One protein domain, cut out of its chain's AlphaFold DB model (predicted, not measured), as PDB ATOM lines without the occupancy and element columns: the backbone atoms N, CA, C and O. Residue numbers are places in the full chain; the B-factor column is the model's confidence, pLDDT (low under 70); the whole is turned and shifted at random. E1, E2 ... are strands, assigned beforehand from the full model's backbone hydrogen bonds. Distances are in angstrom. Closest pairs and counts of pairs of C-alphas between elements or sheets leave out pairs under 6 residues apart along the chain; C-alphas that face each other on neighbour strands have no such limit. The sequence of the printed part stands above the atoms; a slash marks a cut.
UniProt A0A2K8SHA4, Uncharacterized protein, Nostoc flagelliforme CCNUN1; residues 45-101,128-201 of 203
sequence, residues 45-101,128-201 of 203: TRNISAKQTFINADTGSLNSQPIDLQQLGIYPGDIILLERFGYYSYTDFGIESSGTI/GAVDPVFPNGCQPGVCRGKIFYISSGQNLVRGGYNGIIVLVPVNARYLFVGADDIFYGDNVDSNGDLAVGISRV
ATOM      1  N   THR A  45     217.665 175.194 227.170       96.62
ATOM      2  CA  THR A  45     218.875 174.577 226.616       96.62
ATOM      3  C   THR A  45     218.486 173.387 225.757       96.62
ATOM      4  O   THR A  45     217.695 172.539 226.173       96.62
ATOM      5  N   ARG A  46     219.062 173.313 224.557       96.75
ATOM      6  CA  ARG A  46     218.876 172.199 223.629       96.75
ATOM      7  C   ARG A  46     220.218 171.635 223.200       96.75
ATOM      8  O   ARG A  46     220.995 172.342 222.564       96.75
ATOM      9  N   ASN A  47     220.427 170.348 223.458       97.69
ATOM     10  CA  ASN A  47     221.559 169.617 222.897       97.69
ATOM     11  C   ASN A  47     221.440 169.579 221.373       97.69
ATOM     12  O   ASN A  47     220.360 169.324 220.823       97.69
ATOM     13  N   ILE A  48     222.559 169.819 220.704       97.06
ATOM     14  CA  ILE A  48     222.679 169.741 219.254       97.06
ATOM     15  C   ILE A  48     223.768 168.730 218.922       97.06
ATOM     16  O   ILE A  48     224.759 168.611 219.627       97.06
ATOM     17  N   SER A  49     223.595 167.976 217.843       97.44
ATOM     18  CA  SER A  49     224.679 167.111 217.377       97.44
ATOM     19  C   SER A  49     225.687 167.947 216.596       97.44
ATOM     20  O   SER A  49     225.292 168.753 215.755       97.44
ATOM     21  N   ALA A  50     226.981 167.691 216.787       96.75
ATOM     22  CA  ALA A  50     228.037 168.310 215.985       96.75
ATOM     23  C   ALA A  50     227.895 168.031 214.471       96.75
ATOM     24  O   ALA A  50     228.387 168.795 213.641       96.75
ATOM     25  N   LYS A  51     227.152 166.978 214.099       96.50
ATOM     26  CA  LYS A  51     226.841 166.625 212.705       96.50
ATOM     27  C   LYS A  51     225.624 167.363 212.140       96.50
ATOM     28  O   LYS A  51     225.306 167.201 210.962       96.50
ATOM     29  N   GLN A  52     224.882 168.117 212.960       95.88
ATOM     30  CA  GLN A  52     223.668 168.809 212.522       95.88
ATOM     31  C   GLN A  52     223.967 170.065 211.709       95.88
ATOM     32  O   GLN A  52     224.794 170.894 212.081       95.88
ATOM     33  N   THR A  53     223.203 170.239 210.633       94.38
ATOM     34  CA  THR A  53     223.349 171.360 209.703       94.38
ATOM     35  C   THR A  53     222.030 171.703 209.012       94.38
ATOM     36  O   THR A  53     221.175 170.840 208.770       94.38
ATOM     37  N   PHE A  54     221.857 172.986 208.692       94.25
ATOM     38  CA  PHE A  54     220.754 173.504 207.877       94.25
ATOM     39  C   PHE A  54     221.221 174.145 206.560       94.25
ATOM     40  O   PHE A  54     220.379 174.542 205.759       94.25
ATOM     41  N   ILE A  55     222.532 174.267 206.325       88.88
ATOM     42  CA  ILE A  55     223.084 174.963 205.152       88.88
ATOM     43  C   ILE A  55     223.353 173.941 204.047       88.88
ATOM     44  O   ILE A  55     222.643 173.893 203.047       88.88
ATOM     45  N   ASN A  56     224.335 173.070 204.273       82.19
ATOM     46  CA  ASN A  56     224.743 172.001 203.363       82.19
ATOM     47  C   ASN A  56     224.767 170.683 204.127       82.19
ATOM     48  O   ASN A  56     224.838 170.711 205.346       82.19
ATOM     49  N   ALA A  57     224.702 169.547 203.445       81.31
ATOM     50  CA  ALA A  57     225.031 168.270 204.068       81.31
ATOM     51  C   ALA A  57     225.976 167.479 203.159       81.31
ATOM     52  O   ALA A  57     225.926 167.575 201.932       81.31
ATOM     53  N   ASP A  58     226.841 166.715 203.783       86.88
ATOM     54  CA  ASP A  58     227.715 165.703 203.227       86.88
ATOM     55  C   ASP A  58     227.265 164.316 203.721       86.88
ATOM     56  O   ASP A  58     226.219 164.152 204.363       86.88
ATOM     57  N   THR A  59     228.009 163.276 203.356       88.44
ATOM     58  CA  THR A  59     227.698 161.919 203.808       88.44
ATOM     59  C   THR A  59     227.855 161.838 205.322       88.44
ATOM     60  O   THR A  59     228.944 162.018 205.846       88.44
ATOM     61  N   GLY A  60     226.772 161.508 206.025       90.12
ATOM     62  CA  GLY A  60     226.787 161.348 207.479       90.12
ATOM     63  C   GLY A  60     226.379 162.590 208.272       90.12
ATOM     64  O   GLY A  60     226.215 162.472 209.488       90.12
ATOM     65  N   SER A  61     226.136 163.742 207.631       93.00
ATOM     66  CA  SER A  61     225.522 164.866 208.348       93.00
ATOM     67  C   SER A  61     224.095 164.536 208.773       93.00
ATOM     68  O   SER A  61     223.375 163.752 208.148       93.00
ATOM     69  N   LEU A  62     223.649 165.234 209.808       95.00
ATOM     70  CA  LEU A  62     222.288 165.186 210.306       95.00
ATOM     71  C   LEU A  62     221.537 166.467 209.939       95.00
ATOM     72  O   LEU A  62     222.085 167.568 209.894       95.00
ATOM     73  N   ASN A  63     220.236 166.334 209.712       95.31
ATOM     74  CA  ASN A  63     219.371 167.489 209.519       95.31
ATOM     75  C   ASN A  63     219.204 168.246 210.837       95.31
ATOM     76  O   ASN A  63     218.789 167.657 211.845       95.31
ATOM     77  N   SER A  64     219.473 169.553 210.807       96.75
ATOM     78  CA  SER A  64     219.096 170.458 211.891       96.75
ATOM     79  C   SER A  64     217.605 170.324 212.187       96.75
ATOM     80  O   SER A  64     216.773 170.220 211.282       96.75
ATOM     81  N   GLN A  65     217.272 170.309 213.471       97.25
ATOM     82  CA  GLN A  65     215.895 170.246 213.928       97.25
ATOM     83  C   GLN A  65     215.434 171.661 214.295       97.25
ATOM     84  O   GLN A  65     216.102 172.310 215.103       97.25
ATOM     85  N   PRO A  66     214.298 172.146 213.766       98.00
ATOM     86  CA  PRO A  66     213.802 173.479 214.087       98.00
ATOM     87  C   PRO A  66     213.483 173.595 215.581       98.00
ATOM     88  O   PRO A  66     213.028 172.637 216.214       98.00
ATOM     89  N   ILE A  67     213.726 174.771 216.151       98.25
ATOM     90  CA  ILE A  67     213.278 175.170 217.490       98.25
ATOM     91  C   ILE A  67     212.054 176.071 217.302       98.25
ATOM     92  O   ILE A  67     212.185 177.110 216.660       98.25
ATOM     93  N   ASP A  68     210.877 175.690 217.815       98.19
ATOM     94  CA  ASP A  68     209.679 176.551 217.805       98.19
ATOM     95  C   ASP A  68     209.796 177.595 218.921       98.19
ATOM     96  O   ASP A  68     209.667 177.279 220.103       98.19
ATOM     97  N   LEU A  69     210.059 178.846 218.545       97.69
ATOM     98  CA  LEU A  69     210.279 179.941 219.489       97.69
ATOM     99  C   LEU A  69     209.019 180.248 220.306       97.69
ATOM    100  O   LEU A  69     209.117 180.564 221.490       97.69
ATOM    101  N   GLN A  70     207.827 180.078 219.725       96.56
ATOM    102  CA  GLN A  70     206.580 180.370 220.435       96.56
ATOM    103  C   GLN A  70     206.297 179.353 221.540       96.56
ATOM    104  O   GLN A  70     205.730 179.720 222.568       96.56
ATOM    105  N   GLN A  71     206.731 178.099 221.375       96.25
ATOM    106  CA  GLN A  71     206.652 177.096 222.446       96.25
ATOM    107  C   GLN A  71     207.530 177.463 223.649       96.25
ATOM    108  O   GLN A  71     207.251 177.031 224.763       96.25
ATOM    109  N   LEU A  72     208.555 178.293 223.434       95.75
ATOM    110  CA  LEU A  72     209.420 178.841 224.479       95.75
ATOM    111  C   LEU A  72     208.906 180.183 225.032       95.75
ATOM    112  O   LEU A  72     209.571 180.802 225.858       95.75
ATOM    113  N   GLY A  73     207.750 180.666 224.562       95.12
ATOM    114  CA  GLY A  73     207.241 181.993 224.904       95.12
ATOM    115  C   GLY A  73     208.115 183.132 224.370       95.12
ATOM    116  O   GLY A  73     208.145 184.200 224.980       95.12
ATOM    117  N   ILE A  74     208.845 182.896 223.276       96.12
ATOM    118  CA  ILE A  74     209.655 183.882 222.557       96.12
ATOM    119  C   ILE A  74     208.902 184.277 221.283       96.12
ATOM    120  O   ILE A  74     208.520 183.429 220.475       96.12
ATOM    121  N   TYR A  75     208.699 185.575 221.096       96.62
ATOM    122  CA  TYR A  75     207.897 186.144 220.020       96.62
ATOM    123  C   TYR A  75     208.711 187.137 219.178       96.62
ATOM    124  O   TYR A  75     209.720 187.670 219.644       96.62
ATOM    125  N   PRO A  76     208.287 187.422 217.930       97.81
ATOM    126  CA  PRO A  76     208.854 188.515 217.147       97.81
ATOM    127  C   PRO A  76     208.921 189.829 217.933       97.81
ATOM    128  O   PRO A  76     207.937 190.228 218.554       97.81
ATOM    129  N   GLY A  77     210.067 190.510 217.870       96.19
ATOM    130  CA  GLY A  77     210.337 191.737 218.623       96.19
ATOM    131  C   GLY A  77     210.979 191.522 219.999       96.19
ATOM    132  O   GLY A  77     211.455 192.490 220.586       96.19
ATOM    133  N   ASP A  78     211.056 190.286 220.495       95.88
ATOM    134  CA  ASP A  78     211.829 189.992 221.700       95.88
ATOM    135  C   ASP A  78     213.330 190.118 221.444       95.88
ATOM    136  O   ASP A  78     213.828 189.749 220.379       95.88
ATOM    137  N   ILE A  79     214.066 190.580 222.453       95.75
ATOM    138  CA  ILE A  79     215.525 190.486 222.476       95.75
ATOM    139  C   ILE A  79     215.889 189.202 223.214       95.75
ATOM    140  O   ILE A  79     215.453 188.976 224.344       95.75
ATOM    141  N   ILE A  80     216.689 188.359 222.570       96.56
ATOM    142  CA  ILE A  80     217.154 187.101 223.143       96.56
ATOM    143  C   ILE A  80     218.675 187.047 223.166       96.56
ATOM    144  O   ILE A  80     219.349 187.596 222.292       96.56
ATOM    145  N   LEU A  81     219.198 186.360 224.173       95.38
ATOM    146  CA  LEU A  81     220.574 185.912 224.235       95.38
ATOM    147  C   LEU A  81     220.601 184.450 223.782       95.38
ATOM    148  O   LEU A  81     219.904 183.596 224.334       95.38
ATOM    149  N   LEU A  82     221.391 184.191 222.747       96.31
ATOM    150  CA  LEU A  82     221.732 182.852 222.294       96.31
ATOM    151  C   LEU A  82     223.133 182.531 222.789       96.31
ATOM    152  O   LEU A  82     224.046 183.321 222.569       96.31
ATOM    153  N   GLU A  83     223.314 181.382 223.422       94.94
ATOM    154  CA  GLU A  83     224.599 180.953 223.979       94.94
ATOM    155  C   GLU A  83     224.954 179.576 223.449       94.94
ATOM    156  O   GLU A  83     224.079 178.775 223.125       94.94
ATOM    157  N   ARG A  84     226.247 179.281 223.386       94.38
ATOM    158  CA  ARG A  84     226.722 177.922 223.137       94.38
ATOM    159  C   ARG A  84     227.192 177.302 224.448       94.38
ATOM    160  O   ARG A  84     227.842 177.955 225.262       94.38
ATOM    161  N   PHE A  85     226.946 176.010 224.595       94.00
ATOM    162  CA  PHE A  85     227.622 175.143 225.554       94.00
ATOM    163  C   PHE A  85     228.373 174.047 224.805       94.00
ATOM    164  O   PHE A  85     227.963 173.671 223.707       94.00
ATOM    165  N   GLY A  86     229.471 173.575 225.393       93.62
ATOM    166  CA  GLY A  86     230.240 172.466 224.843       93.62
ATOM    167  C   GLY A  86     231.033 172.778 223.581       93.62
ATOM    168  O   GLY A  86     230.875 173.837 222.970       93.62
ATOM    169  N   TYR A  87     231.925 171.872 223.198       93.88
ATOM    170  CA  TYR A  87     232.783 171.989 222.012       93.88
ATOM    171  C   TYR A  87     232.637 170.742 221.138       93.88
ATOM    172  O   TYR A  87     232.120 169.722 221.565       93.88
ATOM    173  N   TYR A  88     233.104 170.824 219.898       94.94
ATOM    174  CA  TYR A  88     233.219 169.667 219.019       94.94
ATOM    175  C   TYR A  88     234.576 169.654 218.314       94.94
ATOM    176  O   TYR A  88     235.319 170.648 218.291       94.94
ATOM    177  N   SER A  89     234.922 168.502 217.756       95.19
ATOM    178  CA  SER A  89     236.046 168.323 216.851       95.19
ATOM    179  C   SER A  89     235.565 168.186 215.413       95.19
ATOM    180  O   SER A  89     234.508 167.612 215.173       95.19
ATOM    181  N   TYR A  90     236.372 168.667 214.469       93.62
ATOM    182  CA  TYR A  90     236.135 168.527 213.027       93.62
ATOM    183  C   TYR A  90     236.450 167.133 212.476       93.62
ATOM    184  O   TYR A  90     236.364 166.905 211.282       93.62
ATOM    185  N   THR A  91     236.926 166.224 213.326       92.19
ATOM    186  CA  THR A  91     237.316 164.871 212.925       92.19
ATOM    187  C   THR A  91     237.063 163.914 214.083       92.19
ATOM    188  O   THR A  91     237.193 164.317 215.242       92.19
ATOM    189  N   ASP A  92     236.826 162.637 213.782       84.75
ATOM    190  CA  ASP A  92     236.466 161.601 214.765       84.75
ATOM    191  C   ASP A  92     237.473 161.389 215.923       84.75
ATOM    192  O   ASP A  92     237.137 160.763 216.926       84.75
ATOM    193  N   PHE A  93     238.704 161.906 215.815       84.19
ATOM    194  CA  PHE A  93     239.776 161.718 216.808       84.19
ATOM    195  C   PHE A  93     240.472 163.018 217.228       84.19
ATOM    196  O   PHE A  93     241.524 162.983 217.873       84.19
ATOM    197  N   GLY A  94     239.944 164.168 216.817       86.31
ATOM    198  CA  GLY A  94     240.556 165.446 217.140       86.31
ATOM    199  C   GLY A  94     240.182 165.932 218.540       86.31
ATOM    200  O   GLY A  94     239.202 165.509 219.145       86.31
ATOM    201  N   ILE A  95     240.958 166.886 219.052       91.25
ATOM    202  CA  ILE A  95     240.615 167.591 220.291       91.25
ATOM    203  C   ILE A  95     239.392 168.476 220.024       91.25
ATOM    204  O   ILE A  95     239.375 169.246 219.054       91.25
ATOM    205  N   GLU A  96     238.391 168.393 220.898       92.06
ATOM    206  CA  GLU A  96     237.232 169.285 220.897       92.06
ATOM    207  C   GLU A  96     237.687 170.711 221.184       92.06
ATOM    208  O   GLU A  96     238.055 171.082 222.297       92.06
ATOM    209  N   SER A  97     237.738 171.510 220.129       90.62
ATOM    210  CA  SER A  97     238.293 172.863 220.177       90.62
ATOM    211  C   SER A  97     237.515 173.843 219.308       90.62
ATOM    212  O   SER A  97     237.752 175.053 219.393       90.62
ATOM    213  N   SER A  98     236.558 173.342 218.519       91.38
ATOM    214  CA  SER A  98     235.603 174.169 217.803       91.38
ATOM    215  C   SER A  98     234.381 174.428 218.659       91.38
ATOM    216  O   SER A  98     233.802 173.528 219.259       91.38
ATOM    217  N   GLY A  99     233.981 175.688 218.687       89.88
ATOM    218  CA  GLY A  99     232.723 176.113 219.267       89.88
ATOM    219  C   GLY A  99     231.946 176.988 218.310       89.88
ATOM    220  O   GLY A  99     231.217 177.847 218.773       89.88
ATOM    221  N   THR A 100     232.144 176.892 216.998       92.38
ATOM    222  CA  THR A 100     231.434 177.790 216.080       92.38
ATOM    223  C   THR A 100     230.072 177.188 215.747       92.38
ATOM    224  O   THR A 100     229.997 176.125 215.138       92.38
ATOM    225  N   ILE A 101     228.998 177.858 216.172       94.62
ATOM    226  CA  ILE A 101     227.612 177.467 215.883       94.62
ATOM    227  C   ILE A 101     226.985 178.532 214.993       94.62
ATOM    228  O   ILE A 101     227.011 179.721 215.321       94.62
ATOM    229  N   GLY A 128     211.538 180.218 203.913       94.88
ATOM    230  CA  GLY A 128     211.109 181.252 204.847       94.88
ATOM    231  C   GLY A 128     212.214 181.763 205.768       94.88
ATOM    232  O   GLY A 128     211.887 182.455 206.726       94.88
ATOM    233  N   ALA A 129     213.492 181.474 205.490       95.94
ATOM    234  CA  ALA A 129     214.595 182.089 206.220       95.94
ATOM    235  C   ALA A 129     214.493 183.624 206.182       95.94
ATOM    236  O   ALA A 129     214.281 184.209 205.108       95.94
ATOM    237  N   VAL A 130     214.671 184.266 207.333       96.00
ATOM    238  CA  VAL A 130     214.572 185.721 207.516       96.00
ATOM    239  C   VAL A 130     215.894 186.296 208.009       96.00
ATOM    240  O   VAL A 130     216.665 185.610 208.682       96.00
ATOM    241  N   ASP A 131     216.166 187.549 207.648       94.94
ATOM    242  CA  ASP A 131     217.395 188.219 208.061       94.94
ATOM    243  C   ASP A 131     217.387 188.462 209.580       94.94
ATOM    244  O   ASP A 131     216.378 188.922 210.125       94.94
ATOM    245  N   PRO A 132     218.488 188.150 210.283       93.50
ATOM    246  CA  PRO A 132     218.611 188.447 211.704       93.50
ATOM    247  C   PRO A 132     218.688 189.959 211.943       93.50
ATOM    248  O   PRO A 132     219.256 190.703 211.141       93.50
ATOM    249  N   VAL A 133     218.163 190.418 213.082       94.94
ATOM    250  CA  VAL A 133     218.230 191.829 213.479       94.94
ATOM    251  C   VAL A 133     219.084 191.954 214.731       94.94
ATOM    252  O   VAL A 133     218.768 191.386 215.768       94.94
ATOM    253  N   PHE A 134     220.174 192.712 214.656       93.75
ATOM    254  CA  PHE A 134     221.088 192.906 215.782       93.75
ATOM    255  C   PHE A 134     220.948 194.318 216.348       93.75
ATOM    256  O   PHE A 134     220.942 195.265 215.557       93.75
ATOM    257  N   PRO A 135     220.918 194.496 217.685       89.31
ATOM    258  CA  PRO A 135     220.831 195.824 218.301       89.31
ATOM    259  C   PRO A 135     221.929 196.794 217.843       89.31
ATOM    260  O   PRO A 135     221.673 197.980 217.669       89.31
ATOM    261  N   ASN A 136     223.135 196.277 217.583       87.38
ATOM    262  CA  ASN A 136     224.300 197.056 217.149       87.38
ATOM    263  C   ASN A 136     224.644 196.848 215.663       87.38
ATOM    264  O   ASN A 136     225.770 197.105 215.239       87.38
ATOM    265  N   GLY A 137     223.687 196.353 214.873       89.50
ATOM    266  CA  GLY A 137     223.920 195.951 213.489       89.50
ATOM    267  C   GLY A 137     224.732 194.657 213.356       89.50
ATOM    268  O   GLY A 137     225.271 194.115 214.322       89.50
ATOM    269  N   CYS A 138     224.780 194.127 212.136       86.94
ATOM    270  CA  CYS A 138     225.557 192.931 211.831       86.94
ATOM    271  C   CYS A 138     227.045 193.284 211.690       86.94
ATOM    272  O   CYS A 138     227.420 194.038 210.789       86.94
ATOM    273  N   GLN A 139     227.900 192.721 212.547       85.38
ATOM    274  CA  GLN A 139     229.347 192.896 212.425       85.38
ATOM    275  C   GLN A 139     229.952 191.932 211.385       85.38
ATOM    276  O   GLN A 139     229.479 190.797 211.239       85.38
ATOM    277  N   PRO A 140     231.027 192.332 210.676       80.00
ATOM    278  CA  PRO A 140     231.771 191.429 209.804       80.00
ATOM    279  C   PRO A 140     232.210 190.162 210.546       80.00
ATOM    280  O   PRO A 140     232.765 190.233 211.639       80.00
ATOM    281  N   GLY A 141     231.953 188.995 209.955       80.88
ATOM    282  CA  GLY A 141     232.271 187.701 210.568       80.88
ATOM    283  C   GLY A 141     231.226 187.180 211.563       80.88
ATOM    284  O   GLY A 141     231.338 186.033 211.971       80.88
ATOM    285  N   VAL A 142     230.199 187.967 211.904       85.44
ATOM    286  CA  VAL A 142     229.063 187.524 212.733       85.44
ATOM    287  C   VAL A 142     227.877 187.088 211.880       85.44
ATOM    288  O   VAL A 142     227.158 186.173 212.261       85.44
ATOM    289  N   CYS A 143     227.684 187.679 210.702       88.62
ATOM    290  CA  CYS A 143     226.607 187.273 209.802       88.62
ATOM    291  C   CYS A 143     227.044 187.219 208.341       88.62
ATOM    292  O   CYS A 143     227.969 187.901 207.897       88.62
ATOM    293  N   ARG A 144     226.362 186.344 207.604       88.19
ATOM    294  CA  ARG A 144     226.539 186.044 206.184       88.19
ATOM    295  C   ARG A 144     225.144 185.917 205.568       88.19
ATOM    296  O   ARG A 144     224.579 184.829 205.477       88.19
ATOM    297  N   GLY A 145     224.553 187.059 205.214       89.19
ATOM    298  CA  GLY A 145     223.153 187.133 204.787       89.19
ATOM    299  C   GLY A 145     222.202 186.715 205.913       89.19
ATOM    300  O   GLY A 145     222.284 187.240 207.019       89.19
ATOM    301  N   LYS A 146     221.347 185.724 205.641       92.69
ATOM    302  CA  LYS A 146     220.356 185.177 206.591       92.69
ATOM    303  C   LYS A 146     220.953 184.266 207.667       92.69
ATOM    304  O   LYS A 146     220.228 183.785 208.537       92.69
ATOM    305  N   ILE A 147     222.248 183.982 207.580       93.81
ATOM    306  CA  ILE A 147     222.984 183.134 208.517       93.81
ATOM    307  C   ILE A 147     223.748 184.038 209.474       93.81
ATOM    308  O   ILE A 147     224.354 185.023 209.048       93.81
ATOM    309  N   PHE A 148     223.765 183.687 210.752       94.25
ATOM    310  CA  PHE A 148     224.595 184.341 211.751       94.25
ATOM    311  C   PHE A 148     225.239 183.338 212.701       94.25
ATOM    312  O   PHE A 148     224.832 182.182 212.761       94.25
ATOM    313  N   TYR A 149     226.258 183.784 213.423       93.75
ATOM    314  CA  TYR A 149     227.041 182.975 214.343       93.75
ATOM    315  C   TYR A 149     226.622 183.262 215.784       93.75
ATOM    316  O   TYR A 149     226.631 184.412 216.218       93.75
ATOM    317  N   ILE A 150     226.242 182.215 216.522       91.81
ATOM    318  CA  ILE A 150     225.955 182.305 217.965       91.81
ATOM    319  C   ILE A 150     227.255 182.507 218.739       91.81
ATOM    320  O   ILE A 150     227.323 183.258 219.708       91.81
ATOM    321  N   SER A 151     228.302 181.850 218.269       85.12
ATOM    322  CA  SER A 151     229.640 181.867 218.828       85.12
ATOM    323  C   SER A 151     230.633 181.848 217.679       85.12
ATOM    324  O   SER A 151     230.410 181.173 216.670       85.12
ATOM    325  N   SER A 152     231.738 182.575 217.822       76.50
ATOM    326  CA  SER A 152     232.869 182.458 216.907       76.50
ATOM    327  C   SER A 152     234.105 182.022 217.670       76.50
ATOM    328  O   SER A 152     234.388 182.512 218.764       76.50
ATOM    329  N   GLY A 153     234.854 181.092 217.087       59.47
ATOM    330  CA  GLY A 153     236.170 180.744 217.593       59.47
ATOM    331  C   GLY A 153     236.579 179.321 217.264       59.47
ATOM    332  O   GLY A 153     235.941 178.355 217.679       59.47
ATOM    333  N   GLN A 154     237.724 179.216 216.596       49.78
ATOM    334  CA  GLN A 154     238.694 178.172 216.891       49.78
ATOM    335  C   GLN A 154     239.741 178.799 217.814       49.78
ATOM    336  O   GLN A 154     240.244 179.882 217.510       49.78
ATOM    337  N   ASN A 155     240.080 178.118 218.906       47.69
ATOM    338  CA  ASN A 155     240.992 178.530 219.983       47.69
ATOM    339  C   ASN A 155     240.385 179.323 221.146       47.69
ATOM    340  O   ASN A 155     240.085 180.513 221.051       47.69
ATOM    341  N   LEU A 156     240.482 178.692 222.319       49.12
ATOM    342  CA  LEU A 156     240.436 179.280 223.664       49.12
ATOM    343  C   LEU A 156     241.412 180.466 223.872       49.12
ATOM    344  O   LEU A 156     241.344 181.150 224.885       49.12
ATOM    345  N   VAL A 157     242.323 180.719 222.923       46.69
ATOM    346  CA  VAL A 157     243.410 181.711 223.018       46.69
ATOM    347  C   VAL A 157     243.056 183.059 222.364       46.69
ATOM    348  O   VAL A 157     243.695 184.065 222.656       46.69
ATOM    349  N   ARG A 158     242.046 183.124 221.479       48.09
ATOM    350  CA  ARG A 158     241.773 184.313 220.637       48.09
ATOM    351  C   ARG A 158     240.466 185.058 220.936       48.09
ATOM    352  O   ARG A 158     239.962 185.760 220.067       48.09
ATOM    353  N   GLY A 159     239.946 184.957 222.160       50.94
ATOM    354  CA  GLY A 159     238.835 185.811 222.605       50.94
ATOM    355  C   GLY A 159     237.531 185.600 221.828       50.94
ATOM    356  O   GLY A 159     236.812 186.563 221.573       50.94
ATOM    357  N   GLY A 160     237.249 184.356 221.429       62.53
ATOM    358  CA  GLY A 160     235.958 183.989 220.851       62.53
ATOM    359  C   GLY A 160     234.803 184.327 221.795       62.53
ATOM    360  O   GLY A 160     234.955 184.261 223.016       62.53
ATOM    361  N   TYR A 161     233.653 184.704 221.242       73.00
ATOM    362  CA  TYR A 161     232.454 184.959 222.039       73.00
ATOM    363  C   TYR A 161     231.631 183.678 222.194       73.00
ATOM    364  O   TYR A 161     231.530 182.874 221.267       73.00
ATOM    365  N   ASN A 162     231.029 183.497 223.372       85.38
ATOM    366  CA  ASN A 162     230.189 182.343 223.702       85.38
ATOM    367  C   ASN A 162     228.685 182.663 223.670       85.38
ATOM    368  O   ASN A 162     227.896 182.054 224.386       85.38
ATOM    369  N   GLY A 163     228.293 183.645 222.870       91.31
ATOM    370  CA  GLY A 163     226.899 184.007 222.718       91.31
ATOM    371  C   GLY A 163     226.699 185.304 221.954       91.31
ATOM    372  O   GLY A 163     227.633 186.081 221.745       91.31
ATOM    373  N   ILE A 164     225.455 185.531 221.554       93.38
ATOM    374  CA  ILE A 164     225.039 186.689 220.781       93.38
ATOM    375  C   ILE A 164     223.671 187.187 221.240       93.38
ATOM    376  O   ILE A 164     222.753 186.402 221.478       93.38
ATOM    377  N   ILE A 165     223.535 188.509 221.336       93.75
ATOM    378  CA  ILE A 165     222.249 189.166 221.570       93.75
ATOM    379  C   ILE A 165     221.640 189.523 220.218       93.75
ATOM    380  O   ILE A 165     222.257 190.225 219.413       93.75
ATOM    381  N   VAL A 166     220.419 189.061 219.981       95.94
ATOM    382  CA  VAL A 166     219.706 189.253 218.720       95.94
ATOM    383  C   VAL A 166     218.242 189.592 218.988       95.94
ATOM    384  O   VAL A 166     217.628 189.088 219.926       95.94
ATOM    385  N   LEU A 167     217.684 190.477 218.170       96.94
ATOM    386  CA  LEU A 167     216.257 190.757 218.123       96.94
ATOM    387  C   LEU A 167     215.591 189.706 217.231       96.94
ATOM    388  O   LEU A 167     215.991 189.521 216.078       96.94
ATOM    389  N   VAL A 168     214.561 189.040 217.748       97.44
ATOM    390  CA  VAL A 168     213.773 188.059 216.995       97.44
ATOM    391  C   VAL A 168     213.067 188.780 215.838       97.44
ATOM    392  O   VAL A 168     212.221 189.645 216.095       97.44
ATOM    393  N   PRO A 169     213.387 188.462 214.566       97.44
ATOM    394  CA  PRO A 169     212.855 189.197 213.423       97.44
ATOM    395  C   PRO A 169     211.333 189.104 213.305       97.44
ATOM    396  O   PRO A 169     210.705 188.139 213.748       97.44
ATOM    397  N   VAL A 170     210.731 190.085 212.629       96.50
ATOM    398  CA  VAL A 170     209.298 190.052 212.304       96.50
ATOM    399  C   VAL A 170     208.977 188.766 211.534       96.50
ATOM    400  O   VAL A 170     209.689 188.390 210.605       96.50
ATOM    401  N   ASN A 171     207.889 188.098 211.926       95.81
ATOM    402  CA  ASN A 171     207.419 186.811 211.396       95.81
ATOM    403  C   ASN A 171     208.306 185.588 211.694       95.81
ATOM    404  O   ASN A 171     207.918 184.479 211.322       95.81
ATOM    405  N   ALA A 172     209.454 185.738 212.364       98.00
ATOM    406  CA  ALA A 172     210.246 184.585 212.776       98.00
ATOM    407  C   ALA A 172     209.453 183.728 213.775       98.00
ATOM    408  O   ALA A 172     208.936 184.226 214.776       98.00
ATOM    409  N   ARG A 173     209.361 182.428 213.497       98.38
ATOM    410  CA  ARG A 173     208.722 181.445 214.384       98.38
ATOM    411  C   ARG A 173     209.669 180.320 214.766       98.38
ATOM    412  O   ARG A 173     209.562 179.785 215.864       98.38
ATOM    413  N   TYR A 174     210.592 179.980 213.876       98.62
ATOM    414  CA  TYR A 174     211.531 178.893 214.079       98.62
ATOM    415  C   TYR A 174     212.968 179.398 214.047       98.62
ATOM    416  O   TYR A 174     213.289 180.346 213.328       98.62
ATOM    417  N   LEU A 175     213.832 178.735 214.807       98.38
ATOM    418  CA  LEU A 175     215.279 178.898 214.751       98.38
ATOM    419  C   LEU A 175     215.902 177.565 214.333       98.38
ATOM    420  O   LEU A 175     215.631 176.531 214.945       98.38
ATOM    421  N   PHE A 176     216.729 177.592 213.295       98.12
ATOM    422  CA  PHE A 176     217.593 176.475 212.928       98.12
ATOM    423  C   PHE A 176     219.002 176.769 213.414       98.12
ATOM    424  O   PHE A 176     219.469 177.900 213.299       98.12
ATOM    425  N   VAL A 177     219.664 175.744 213.945       97.50
ATOM    426  CA  VAL A 177     221.029 175.817 214.480       97.50
ATOM    427  C   VAL A 177     221.849 174.637 213.972       97.50
ATOM    428  O   VAL A 177     221.299 173.559 213.726       97.50
ATOM    429  N   GLY A 178     223.148 174.827 213.794       95.88
ATOM    430  CA  GLY A 178     224.062 173.773 213.371       95.88
ATOM    431  C   GLY A 178     225.506 174.115 213.704       95.88
ATOM    432  O   GLY A 178     225.834 175.269 213.986       95.88
ATOM    433  N   ALA A 179     226.374 173.109 213.673       95.00
ATOM    434  CA  ALA A 179     227.811 173.357 213.697       95.00
ATOM    435  C   ALA A 179     228.213 174.194 212.469       95.00
ATOM    436  O   ALA A 179     227.555 174.131 211.429       95.00
ATOM    437  N   ASP A 180     229.274 174.992 212.569       92.19
ATOM    438  CA  ASP A 180     229.868 175.653 211.409       92.19
ATOM    439  C   ASP A 180     231.053 174.844 210.895       92.19
ATOM    440  O   ASP A 180     232.153 174.878 211.452       92.19
ATOM    441  N   ASP A 181     230.800 174.093 209.833       91.31
ATOM    442  CA  ASP A 181     231.827 173.400 209.076       91.31
ATOM    443  C   ASP A 181     231.396 173.213 207.614       91.31
ATOM    444  O   ASP A 181     230.315 173.642 207.210       91.31
ATOM    445  N   ILE A 182     232.252 172.604 206.805       89.19
ATOM    446  CA  ILE A 182     231.977 172.177 205.437       89.19
ATOM    447  C   ILE A 182     231.910 170.646 205.305       89.19
ATOM    448  O   ILE A 182     231.320 170.169 204.335       89.19
ATOM    449  N   PHE A 183     232.446 169.902 206.280       91.62
ATOM    450  CA  PHE A 183     232.362 168.445 206.403       91.62
ATOM    451  C   PHE A 183     231.648 168.117 207.721       91.62
ATOM    452  O   PHE A 183     232.231 168.000 208.781       91.62
ATOM    453  N   TYR A 184     230.318 168.076 207.712       92.25
ATOM    454  CA  TYR A 184     229.574 167.867 208.956       92.25
ATOM    455  C   TYR A 184     229.550 166.394 209.370       92.25
ATOM    456  O   TYR A 184     229.262 166.089 210.525       92.25
ATOM    457  N   GLY A 185     229.768 165.466 208.436       93.94
ATOM    458  CA  GLY A 185     229.648 164.032 208.673       93.94
ATOM    459  C   GLY A 185     230.699 163.452 209.621       93.94
ATOM    460  O   GLY A 185     230.404 162.459 210.293       93.94
ATOM    461  N   ASP A 186     231.877 164.066 209.710       94.81
ATOM    462  CA  ASP A 186     233.015 163.671 210.554       94.81
ATOM    463  C   ASP A 186     233.186 164.550 211.803       94.81
ATOM    464  O   ASP A 186     234.095 164.326 212.604       94.81
ATOM    465  N   ASN A 187     232.264 165.490 212.034       96.12
ATOM    466  CA  ASN A 187     232.216 166.237 213.284       96.12
ATOM    467  C   ASN A 187     231.858 165.329 214.466       96.12
ATOM    468  O   ASN A 187     230.868 164.588 214.426       96.12
ATOM    469  N   VAL A 188     232.590 165.458 215.571       96.94
ATOM    470  CA  VAL A 188     232.360 164.669 216.789       96.94
ATOM    471  C   VAL A 188     232.304 165.547 218.027       96.94
ATOM    472  O   VAL A 188     233.163 166.392 218.257       96.94
ATOM    473  N   ASP A 189     231.278 165.296 218.829       96.44
ATOM    474  CA  ASP A 189     231.153 165.717 220.220       96.44
ATOM    475  C   ASP A 189     231.170 164.428 221.060       96.44
ATOM    476  O   ASP A 189     230.200 163.669 221.094       96.44
ATOM    477  N   SER A 190     232.336 164.118 221.616       96.00
ATOM    478  CA  SER A 190     232.669 162.884 222.333       96.00
ATOM    479  C   SER A 190     232.119 162.880 223.752       96.00
ATOM    480  O   SER A 190     231.841 161.809 224.293       96.00
ATOM    481  N   ASN A 191     232.007 164.054 224.377       95.31
ATOM    482  CA  ASN A 191     231.499 164.183 225.740       95.31
ATOM    483  C   ASN A 191     229.970 164.436 225.774       95.31
ATOM    484  O   ASN A 191     229.348 164.233 226.820       95.31
ATOM    485  N   GLY A 192     229.364 164.791 224.633       95.94
ATOM    486  CA  GLY A 192     227.924 164.974 224.456       95.94
ATOM    487  C   GLY A 192     227.378 166.277 225.046       95.94
ATOM    488  O   GLY A 192     226.185 166.329 225.372       95.94
ATOM    489  N   ASP A 193     228.228 167.284 225.253       96.19
ATOM    490  CA  ASP A 193     227.891 168.544 225.915       96.19
ATOM    491  C   ASP A 193     227.593 169.709 224.958       96.19
ATOM    492  O   ASP A 193     227.239 170.803 225.421       96.19
ATOM    493  N   LEU A 194     227.658 169.489 223.637       96.19
ATOM    494  CA  LEU A 194     227.350 170.520 222.653       96.19
ATOM    495  C   LEU A 194     225.858 170.884 222.689       96.19
ATOM    496  O   LEU A 194     224.963 170.094 222.369       96.19
ATOM    497  N   ALA A 195     225.571 172.135 223.044       97.06
ATOM    498  CA  ALA A 195     224.207 172.634 223.161       97.06
ATOM    499  C   ALA A 195     224.090 174.124 222.826       97.06
ATOM    500  O   ALA A 195     225.070 174.870 222.799       97.06
ATOM    501  N   VAL A 196     222.853 174.565 222.598       97.25
ATOM    502  CA  VAL A 196     222.491 175.979 222.461       97.25
ATOM    503  C   VAL A 196     221.548 176.377 223.591       97.25
ATOM    504  O   VAL A 196     220.540 175.707 223.831       97.25
ATOM    505  N   GLY A 197     221.883 177.472 224.268       96.94
ATOM    506  CA  GLY A 197     221.040 178.174 225.227       96.94
ATOM    507  C   GLY A 197     220.253 179.294 224.567       96.94
ATOM    508  O   GLY A 197     220.768 179.982 223.689       96.94
ATOM    509  N   ILE A 198     219.011 179.486 225.000       97.44
ATOM    510  CA  ILE A 198     218.143 180.583 224.586       97.44
ATOM    511  C   ILE A 198     217.513 181.187 225.837       97.44
ATOM    512  O   ILE A 198     216.819 180.496 226.585       97.44
ATOM    513  N   SER A 199     217.728 182.481 226.055       95.62
ATOM    514  CA  SER A 199     217.101 183.236 227.141       95.62
ATOM    515  C   SER A 199     216.589 184.587 226.639       95.62
ATOM    516  O   SER A 199     217.140 185.172 225.706       95.62
ATOM    517  N   ARG A 200     215.498 185.087 227.229       93.94
ATOM    518  CA  ARG A 200     215.011 186.449 226.951       93.94
ATOM    519  C   ARG A 200     215.868 187.448 227.720       93.94
ATOM    520  O   ARG A 200     216.129 187.254 228.905       93.94
ATOM    521  N   VAL A 201     216.256 188.531 227.058       92.25
ATOM    522  CA  VAL A 201     216.904 189.675 227.699       92.25
ATOM    523  C   VAL A 201     215.798 190.623 228.139       92.25
ATOM    524  O   VAL A 201     215.065 191.153 227.305       92.25
TER     525      VAL A 201
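AT A GLANCE: This is residues 45 to 101 and 128 to 201 of the 203 residues of an uncharacterized protein of Nostoc flagelliforme CCNUN1 (UniProt A0A2K8SHA4). There is little regular structure: a four-stranded sheet makes one wall, E3 and E5 lie over one face of it, and long loops make up much of the rest. The printed part has 131 residues, 32 of them in six named strands, E1 to E6, with no named helix: all strand. The sheet, E1 - E6 - E2 - E4, is antiparallel. The whole is compact, radius of gyration of the C-alphas 14.3 A, spans 42 by 30 by 25 A.

IN THESE COORDINATES: E1, residues 45 to 47, begins at C-alpha 45 (218.875, 174.577, 226.616). E2 is residues 79 to 85, 19.8 A long; E3, 147 to 151; E4, 163 to 167; E5, 174 to 179, 17.2 A; E6, 195 to 200, ends at C-alpha 200 (215.011, 186.449, 226.951).

HOW THE PARTS SIT: Within hydrogen-bond range are N 46 and O 196 of E1 and E6, 2.9 A, N 83 and O 197 of E2 and E6, 2.9 A, and N 164 and O 82 of E4 and E2, 2.8 A. The closest C-alphas of E3 and E4, Ile 150 and Gly 163, are 5.1 A apart. E3 and E5 are near each other, with 8 pairs of C-alphas within 10 A.

THE WHOLE: The farthest C-alphas, Gly 77 and Phe 93, are 42.1 A apart. Residues 102 to 127 are not printed, a 20.2 A gap between C-alphas 101 and 128. Residues 153 to 160 have pLDDT under 70. The E1 to E2, E3 to E4 and E5 to E6 links are long.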